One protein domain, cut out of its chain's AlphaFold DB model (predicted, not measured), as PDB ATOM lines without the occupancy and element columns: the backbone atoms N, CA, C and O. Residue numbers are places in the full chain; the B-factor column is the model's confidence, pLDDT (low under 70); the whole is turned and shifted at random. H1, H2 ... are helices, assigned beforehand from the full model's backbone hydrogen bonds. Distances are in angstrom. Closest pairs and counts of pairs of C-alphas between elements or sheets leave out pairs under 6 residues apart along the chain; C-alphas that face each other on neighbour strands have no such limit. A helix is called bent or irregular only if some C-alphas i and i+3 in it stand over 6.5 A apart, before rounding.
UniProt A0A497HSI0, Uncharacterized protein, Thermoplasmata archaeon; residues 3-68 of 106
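What this domain is: This is residues 3 to 68 of the 106 residues of an uncharacterized protein of Thermoplasmata archaeon (UniProt A0A497HSI0). H1 packs on H3 at one end of an elongated model, and the links of residues 14 to 20 and 45 to 52 lead to the other end, where H2 packs on residues 53 to 57 of H4. The links pair in parallel at residues 17 to 18 and 47 to 48; residues 61 to 68 stick out. The 66 printed residues, all helix in class, have four named helices, H1 to H4 in order, and no named strand. The whole is loose, radius of gyration of the C-alphas 13.7 A, spanning 39 by 25 by 15 A.

Where its parts are: H1, residues 3 to 13, begins at C-alpha 3 (130.660, 184.280, 160.651) and is 15.4 A long. H2 is residues 21 to 24, 6.0 A. H3, residues 30 to 44, is 20.6 A. H4, residues 53 to 66, 19.3 A, ends at C-alpha 66 (154.134, 165.620, 156.008); it is irregular, with C-alphas 55 and 58 7.6 A apart.

How they stand to each other: H1 and H3 touch, closest C-alphas Glu 8 and Glu 44, 6.2 A, at a steep tilt of 40 degrees, the same way. H2 touches residues 53 to 57 of H4 alone, closest C-alphas Val 24 and Phe 53, 4.7 A. H1 and H4 are apart. Every O i to N i+4 pair is within hydrogen-bond range in H1 and H3, 7 of 10 in H4; H2 is too short for one.

The domain as a whole: The farthest C-alphas, Arg 43 and Ser 66, are 40.8 A apart. The printed part has no cut, no link is long, and no printed residue is under 70 in pLDDT.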
ATOM      1  N   LEU A   3     131.255 185.295 159.771       96.06
ATOM      2  CA  LEU A   3     130.660 184.280 160.651       96.06
ATOM      3  C   LEU A   3     129.117 184.293 160.657       96.06
ATOM      4  O   LEU A   3     128.507 183.235 160.757       96.06
ATOM      5  N   LYS A   4     128.483 185.468 160.498       97.38
ATOM      6  CA  LYS A   4     127.018 185.572 160.367       97.38
ATOM      7  C   LYS A   4     126.538 184.917 159.073       97.38
ATOM      8  O   LYS A   4     125.645 184.085 159.107       97.38
ATOM      9  N   ARG A   5     127.197 185.233 157.954       97.69
ATOM     10  CA  ARG A   5     126.866 184.665 156.641       97.69
ATOM     11  C   ARG A   5     127.023 183.142 156.615       97.69
ATOM     12  O   ARG A   5     126.235 182.458 155.980       97.69
ATOM     13  N   THR A   6     128.006 182.604 157.341       97.88
ATOM     14  CA  THR A   6     128.149 181.152 157.540       97.88
ATOM     15  C   THR A   6     126.948 180.549 158.276       97.88
ATOM     16  O   THR A   6     126.489 179.481 157.886       97.88
ATOM     17  N   ALA A   7     126.421 181.217 159.307       98.25
ATOM     18  CA  ALA A   7     125.243 180.751 160.039       98.25
ATOM     19  C   ALA A   7     123.960 180.815 159.191       98.25
ATOM     20  O   ALA A   7     123.196 179.853 159.177       98.25
ATOM     21  N   GLU A   8     123.762 181.903 158.441       98.06
ATOM     22  CA  GLU A   8     122.652 182.057 157.486       98.06
ATOM     23  C   GLU A   8     122.667 180.929 156.442       98.06
ATOM     24  O   GLU A   8     121.652 180.281 156.185       98.06
ATOM     25  N   GLU A   9     123.842 180.636 155.882       98.25
ATOM     26  CA  GLU A   9     124.007 179.560 154.907       98.25
ATOM     27  C   GLU A   9     123.777 178.177 155.526       98.25
ATOM     28  O   GLU A   9     123.152 177.316 154.905       98.25
ATOM     29  N   ALA A  10     124.237 177.967 156.763       98.31
ATOM     30  CA  ALA A  10     123.988 176.729 157.484       98.31
ATOM     31  C   ALA A  10     122.491 176.508 157.729       98.31
ATOM     32  O   ALA A  10     121.998 175.401 157.516       98.31
ATOM     33  N   LYS A  11     121.754 177.573 158.068       98.19
ATOM     34  CA  LYS A  11     120.297 177.521 158.225       98.19
ATOM     35  C   LYS A  11     119.620 177.166 156.911       98.19
ATOM     36  O   LYS A  11     118.792 176.260 156.876       98.19
ATOM     37  N   ARG A  12     120.003 177.853 155.831       98.31
ATOM     38  CA  ARG A  12     119.450 177.655 154.485       98.31
ATOM     39  C   ARG A  12     119.645 176.223 153.980       98.31
ATOM     40  O   ARG A  12     118.790 175.714 153.266       98.31
ATOM     41  N   ARG A  13     120.764 175.585 154.335       98.12
ATOM     42  CA  ARG A  13     121.082 174.201 153.950       98.12
ATOM     43  C   ARG A  13     120.600 173.140 154.942       98.12
ATOM     44  O   ARG A  13     120.766 171.960 154.660       98.12
ATOM     45  N   GLY A  14     120.019 173.537 156.074       97.81
ATOM     46  CA  GLY A  14     119.516 172.604 157.083       97.81
ATOM     47  C   GLY A  14     120.605 171.905 157.905       97.81
ATOM     48  O   GLY A  14     120.378 170.798 158.375       97.81
ATOM     49  N   PHE A  15     121.781 172.516 158.084       98.38
ATOM     50  CA  PHE A  15     122.805 171.971 158.980       98.38
ATOM     51  C   PHE A  15     122.466 172.239 160.451       98.38
ATOM     52  O   PHE A  15     121.978 173.314 160.802       98.38
ATOM     53  N   ASP A  16     122.820 171.299 161.328       98.19
ATOM     54  CA  ASP A  16     122.596 171.421 162.775       98.19
ATOM     55  C   ASP A  16     123.518 172.453 163.441       98.19
ATOM     56  O   ASP A  16     123.141 173.130 164.408       98.19
ATOM     57  N   TYR A  17     124.745 172.565 162.919       98.50
ATOM     58  CA  TYR A  17     125.806 173.380 163.491       98.50
ATOM     59  C   TYR A  17     126.564 174.187 162.441       98.50
ATOM     60  O   TYR A  17     126.732 173.774 161.296       98.50
ATOM     61  N   PHE A  18     127.122 175.310 162.882       98.31
ATOM     62  CA  PHE A  18     128.162 176.041 162.164       98.31
ATOM     63  C   PHE A  18     129.344 176.332 163.094       98.31
ATOM     64  O   PHE A  18     129.204 176.355 164.318       98.31
ATOM     65  N   THR A  19     130.526 176.559 162.522       97.94
ATOM     66  CA  THR A  19     131.744 176.869 163.284       97.94
ATOM     67  C   THR A  19     132.692 177.769 162.484       97.94
ATOM     68  O   THR A  19     132.334 178.277 161.421       97.94
ATOM     69  N   THR A  20     133.896 178.014 163.003       96.56
ATOM     70  CA  THR A  20     134.930 178.812 162.343       96.56
ATOM     71  C   THR A  20     136.316 178.201 162.505       96.56
ATOM     72  O   THR A  20     136.666 177.676 163.561       96.56
ATOM     73  N   THR A  21     137.142 178.341 161.469       93.69
ATOM     74  CA  THR A  21     138.551 177.930 161.478       93.69
ATOM     75  C   THR A  21     139.415 178.770 162.416       93.69
ATOM     76  O   THR A  21     140.505 178.341 162.773       93.69
ATOM     77  N   LEU A  22     138.939 179.932 162.882       93.94
ATOM     78  CA  LEU A  22     139.679 180.773 163.833       93.94
ATOM     79  C   LEU A  22     139.980 180.061 165.162       93.94
ATOM     80  O   LEU A  22     140.949 180.420 165.825       93.94
ATOM     81  N   LEU A  23     139.210 179.022 165.509       95.38
ATOM     82  CA  LEU A  23     139.375 178.215 166.723       95.38
ATOM     83  C   LEU A  23     140.645 177.341 166.739       95.38
ATOM     84  O   LEU A  23     140.931 176.693 167.744       95.38
ATOM     85  N   VAL A  24     141.405 177.299 165.639       92.69
ATOM     86  CA  VAL A  24     142.717 176.631 165.583       92.69
ATOM     87  C   VAL A  24     143.862 177.535 166.052       92.69
ATOM     88  O   VAL A  24     144.921 177.047 166.444       92.69
ATOM     89  N   SER A  25     143.682 178.857 165.997       89.25
ATOM     90  CA  SER A  25     144.772 179.804 166.221       89.25
ATOM     91  C   SER A  25     144.987 180.086 167.703       89.25
ATOM     92  O   SER A  25     144.078 180.491 168.420       89.25
ATOM     93  N   ARG A  26     146.240 179.972 168.152       89.50
ATOM     94  CA  ARG A  26     146.638 180.291 169.533       89.50
ATOM     95  C   ARG A  26     146.524 181.780 169.876       89.50
ATOM     96  O   ARG A  26     146.482 182.114 171.052       89.50
ATOM     97  N   HIS A  27     146.489 182.649 168.866       89.00
ATOM     98  CA  HIS A  27     146.517 184.106 169.028       89.00
ATOM     99  C   HIS A  27     145.124 184.749 168.998       89.00
ATOM    100  O   HIS A  27     144.995 185.942 169.249       89.00
ATOM    101  N   GLN A  28     144.080 183.990 168.657       92.69
ATOM    102  CA  GLN A  28     142.729 184.531 168.529       92.69
ATOM    103  C   GLN A  28     142.004 184.566 169.888       92.69
ATOM    104  O   GLN A  28     142.189 183.661 170.709       92.69
ATOM    105  N   PRO A  29     141.133 185.561 170.138       95.12
ATOM    106  CA  PRO A  29     140.376 185.660 171.384       95.12
ATOM    107  C   PRO A  29     139.203 184.664 171.389       95.12
ATOM    108  O   PRO A  29     138.073 184.993 171.025       95.12
ATOM    109  N   HIS A  30     139.465 183.419 171.793       96.19
ATOM    110  CA  HIS A  30     138.491 182.318 171.758       96.19
ATOM    111  C   HIS A  30     137.189 182.603 172.513       96.19
ATOM    112  O   HIS A  30     136.118 182.278 172.006       96.19
ATOM    113  N   GLU A  31     137.263 183.228 173.689       96.94
ATOM    114  CA  GLU A  31     136.079 183.555 174.493       96.94
ATOM    115  C   GLU A  31     135.151 184.515 173.734       96.94
ATOM    116  O   GLU A  31     133.954 184.255 173.597       96.94
ATOM    117  N   LEU A  32     135.723 185.556 173.115       97.44
ATOM    118  CA  LEU A  32     134.981 186.497 172.279       97.44
ATOM    119  C   LEU A  32     134.344 185.795 171.072       97.44
ATOM    120  O   LEU A  32     133.167 186.013 170.779       97.44
ATOM    121  N   ILE A  33     135.101 184.930 170.388       97.38
ATOM    122  CA  ILE A  33     134.601 184.152 169.243       97.38
ATOM    123  C   ILE A  33     133.446 183.246 169.672       97.38
ATOM    124  O   ILE A  33     132.422 183.195 168.991       97.38
ATOM    125  N   ARG A  34     133.586 182.553 170.805       97.88
ATOM    126  CA  ARG A  34     132.563 181.661 171.357       97.88
ATOM    127  C   ARG A  34     131.280 182.420 171.660       97.88
ATOM    128  O   ARG A  34     130.201 181.978 171.263       97.88
ATOM    129  N   ASP A  35     131.382 183.558 172.331       98.12
ATOM    130  CA  ASP A  35     130.218 184.334 172.756       98.12
ATOM    131  C   ASP A  35     129.518 185.008 171.574       98.12
ATOM    132  O   ASP A  35     128.286 185.090 171.534       98.12
ATOM    133  N   LEU A  36     130.286 185.463 170.583       97.88
ATOM    134  CA  LEU A  36     129.757 185.995 169.333       97.88
ATOM    135  C   LEU A  36     129.082 184.901 168.498       97.88
ATOM    136  O   LEU A  36     127.949 185.083 168.054       97.88
ATOM    137  N   GLY A  37     129.735 183.748 168.338       98.00
ATOM    138  CA  GLY A  37     129.191 182.592 167.629       98.00
ATOM    139  C   GLY A  37     127.883 182.110 168.251       98.00
ATOM    140  O   GLY A  37     126.887 181.962 167.550       98.00
ATOM    141  N   ARG A  38     127.827 181.976 169.582       98.25
ATOM    142  CA  ARG A  38     126.594 181.633 170.312       98.25
ATOM    143  C   ARG A  38     125.481 182.661 170.100       98.25
ATOM    144  O   ARG A  38     124.334 182.269 169.895       98.25
ATOM    145  N   ARG A  39     125.793 183.963 170.144       98.25
ATOM    146  CA  ARG A  39     124.811 185.036 169.891       98.25
ATOM    147  C   ARG A  39     124.233 184.960 168.480       98.25
ATOM    148  O   ARG A  39     123.020 185.045 168.326       98.25
ATOM    149  N   ILE A  40     125.086 184.763 167.479       98.19
ATOM    150  CA  ILE A  40     124.668 184.597 166.080       98.19
ATOM    151  C   ILE A  40     123.820 183.343 165.933       98.19
ATOM    152  O   ILE A  40     122.730 183.414 165.388       98.19
ATOM    153  N   GLY A  41     124.268 182.218 166.486       98.00
ATOM    154  CA  GLY A  41     123.541 180.963 166.373       98.00
ATOM    155  C   GLY A  41     122.133 181.015 166.962       98.00
ATOM    156  O   GLY A  41     121.190 180.516 166.355       98.00
ATOM    157  N   ARG A  42     121.963 181.701 168.102       97.94
ATOM    158  CA  ARG A  42     120.630 181.967 168.666       97.94
ATOM    159  C   ARG A  42     119.756 182.815 167.745       97.94
ATOM    160  O   ARG A  42     118.568 182.542 167.648       97.94
ATOM    161  N   ARG A  43     120.325 183.829 167.088       97.38
ATOM    162  CA  ARG A  43     119.588 184.723 166.182       97.38
ATOM    163  C   ARG A  43     119.179 184.029 164.883       97.38
ATOM    164  O   ARG A  43     118.048 184.193 164.454       97.38
ATOM    165  N   GLU A  44     120.085 183.262 164.281       97.00
ATOM    166  CA  GLU A  44     119.860 182.610 162.981       97.00
ATOM    167  C   GLU A  44     119.201 181.219 163.113       97.00
ATOM    168  O   GLU A  44     118.814 180.600 162.121       97.00
ATOM    169  N   GLY A  45     119.065 180.698 164.339       97.25
ATOM    170  CA  GLY A  45     118.424 179.410 164.608       97.25
ATOM    171  C   GLY A  45     119.258 178.192 164.191       97.25
ATOM    172  O   GLY A  45     118.683 177.196 163.750       97.25
ATOM    173  N   VAL A  46     120.589 178.279 164.319       98.25
ATOM    174  CA  VAL A  46     121.566 177.194 164.077       98.25
ATOM    175  C   VAL A  46     122.606 177.214 165.189       98.25
ATOM    176  O   VAL A  46     123.084 178.278 165.572       98.25
ATOM    177  N   LYS A  47     122.994 176.067 165.747       98.44
ATOM    178  CA  LYS A  47     123.894 176.053 166.910       98.44
ATOM    179  C   LYS A  47     125.336 176.368 166.501       98.44
ATOM    180  O   LYS A  47     125.852 175.851 165.516       98.44
ATOM    181  N   PHE A  48     126.026 177.187 167.291       98.50
ATOM    182  CA  PHE A  48     127.465 177.384 167.111       98.50
ATOM    183  C   PHE A  48     128.242 176.268 167.810       98.50
ATOM    184  O   PHE A  48     128.137 176.111 169.029       98.50
ATOM    185  N   LEU A  49     129.037 175.521 167.049       98.38
ATOM    186  CA  LEU A  49     129.923 174.486 167.567       98.38
ATOM    187  C   LEU A  49     131.269 175.105 167.950       98.38
ATOM    188  O   LEU A  49     132.082 175.447 167.090       98.38
ATOM    189  N   TYR A  50     131.506 175.235 169.253       97.75
ATOM    190  CA  TYR A  50     132.805 175.623 169.793       97.75
ATOM    191  C   TYR A  50     133.617 174.379 170.150       97.75
ATOM    192  O   TYR A  50     133.179 173.568 170.963       97.75
ATOM    193  N   ILE A  51     134.817 174.274 169.586       95.94
ATOM    194  CA  ILE A  51     135.823 173.271 169.938       95.94
ATOM    195  C   ILE A  51     137.160 173.998 170.071       95.94
ATOM    196  O   ILE A  51     137.522 174.795 169.207       95.94
ATOM    197  N   ASP A  52     137.895 173.739 171.151       95.25
ATOM    198  CA  ASP A  52     139.230 174.306 171.338       95.25
ATOM    199  C   ASP A  52     140.286 173.469 170.602       95.25
ATOM    200  O   ASP A  52     140.862 172.533 171.161       95.25
ATOM    201  N   PHE A  53     140.556 173.824 169.344       93.31
ATOM    202  CA  PHE A  53     141.541 173.129 168.511       93.31
ATOM    203  C   PHE A  53     142.995 173.532 168.807       93.31
ATOM    204  O   PHE A  53     143.915 172.945 168.234       93.31
ATOM    205  N   ARG A  54     143.252 174.477 169.726       92.19
ATOM    206  CA  ARG A  54     144.627 174.901 170.066       92.19
ATOM    207  C   ARG A  54     145.464 173.746 170.610       92.19
ATOM    208  O   ARG A  54     146.673 173.712 170.384       92.19
ATOM    209  N   LYS A  55     144.824 172.777 171.276       89.88
ATOM    210  CA  LYS A  55     145.467 171.561 171.803       89.88
ATOM    211  C   LYS A  55     146.118 170.721 170.701       89.88
ATOM    212  O   LYS A  55     147.175 170.144 170.923       89.88
ATOM    213  N   ASN A  56     145.534 170.713 169.504       89.94
ATOM    214  CA  ASN A  56     146.014 169.938 168.362       89.94
ATOM    215  C   ASN A  56     146.932 170.739 167.428       89.94
ATOM    216  O   ASN A  56     147.387 170.202 166.425       89.94
ATOM    217  N   TRP A  57     147.251 172.000 167.749       89.00
ATOM    218  CA  TRP A  57     148.044 172.881 166.882       89.00
ATOM    219  C   TRP A  57     149.362 172.244 166.419       89.00
ATOM    220  O   TRP A  57     149.699 172.301 165.236       89.00
ATOM    221  N   LYS A  58     150.107 171.616 167.342       89.94
ATOM    222  CA  LYS A  58     151.390 170.966 167.024       89.94
ATOM    223  C   LYS A  58     151.211 169.831 166.013       89.94
ATOM    224  O   LYS A  58     151.973 169.751 165.050       89.94
ATOM    225  N   ASP A  59     150.181 169.009 166.193       92.19
ATOM    226  CA  ASP A  59     149.855 167.931 165.261       92.19
ATOM    227  C   ASP A  59     149.390 168.468 163.913       92.19
ATOM    228  O   ASP A  59     149.861 167.990 162.887       92.19
ATOM    229  N   SER A  60     148.559 169.513 163.886       90.19
ATOM    230  CA  SER A  60     148.153 170.166 162.636       90.19
ATOM    231  C   SER A  60     149.363 170.680 161.849       90.19
ATOM    232  O   SER A  60     149.428 170.507 160.632       90.19
ATOM    233  N   VAL A  61     150.360 171.266 162.527       90.44
ATOM    234  CA  VAL A  61     151.614 171.693 161.884       90.44
ATOM    235  C   VAL A  61     152.378 170.495 161.327       90.44
ATOM    236  O   VAL A  61     152.746 170.517 160.151       90.44
ATOM    237  N   ARG A  62     152.580 169.444 162.128       95.00
ATOM    238  CA  ARG A  62     153.291 168.226 161.714       95.00
ATOM    239  C   ARG A  62     152.625 167.557 160.508       95.00
ATOM    240  O   ARG A  62     153.298 167.333 159.507       95.00
ATOM    241  N   ILE A  63     151.314 167.321 160.577       94.56
ATOM    242  CA  ILE A  63     150.516 166.689 159.516       94.56
ATOM    243  C   ILE A  63     150.560 167.528 158.235       94.56
ATOM    244  O   ILE A  63     150.807 166.999 157.156       94.56
ATOM    245  N   SER A  64     150.389 168.852 158.331       93.88
ATOM    246  CA  SER A  64     150.438 169.711 157.139       93.88
ATOM    247  C   SER A  64     151.798 169.675 156.431       93.88
ATOM    248  O   SER A  64     151.844 169.726 155.205       93.88
ATOM    249  N   ARG A  65     152.901 169.548 157.188       93.69
ATOM    250  CA  ARG A  65     154.253 169.411 156.632       93.69
ATOM    251  C   ARG A  65     154.445 168.054 155.965       93.69
ATOM    252  O   ARG A  65     154.938 168.019 154.847       93.69
ATOM    253  N   SER A  66     154.022 166.960 156.606       96.19
ATOM    254  CA  SER A  66     154.134 165.620 156.008       96.19
ATOM    255  C   SER A  66     153.294 165.466 154.740       96.19
ATOM    256  O   SER A  66     153.669 164.727 153.839       96.19
ATOM    257  N   LEU A  67     152.172 166.183 154.654       96.94
ATOM    258  CA  LEU A  67     151.310 166.216 153.473       96.94
ATOM    259  C   LEU A  67     151.781 167.204 152.391       96.94
ATOM    260  O   LEU A  67     151.085 167.364 151.395       96.94
ATOM    261  N   HIS A  68     152.918 167.888 152.580       94.75
ATOM    262  CA  HIS A  68     153.422 168.929 151.671       94.75
ATOM    263  C   HIS A  68     152.369 170.004 151.335       94.75
ATOM    264  O   HIS A  68     152.344 170.560 150.237       94.75
TER     265      HIS A  68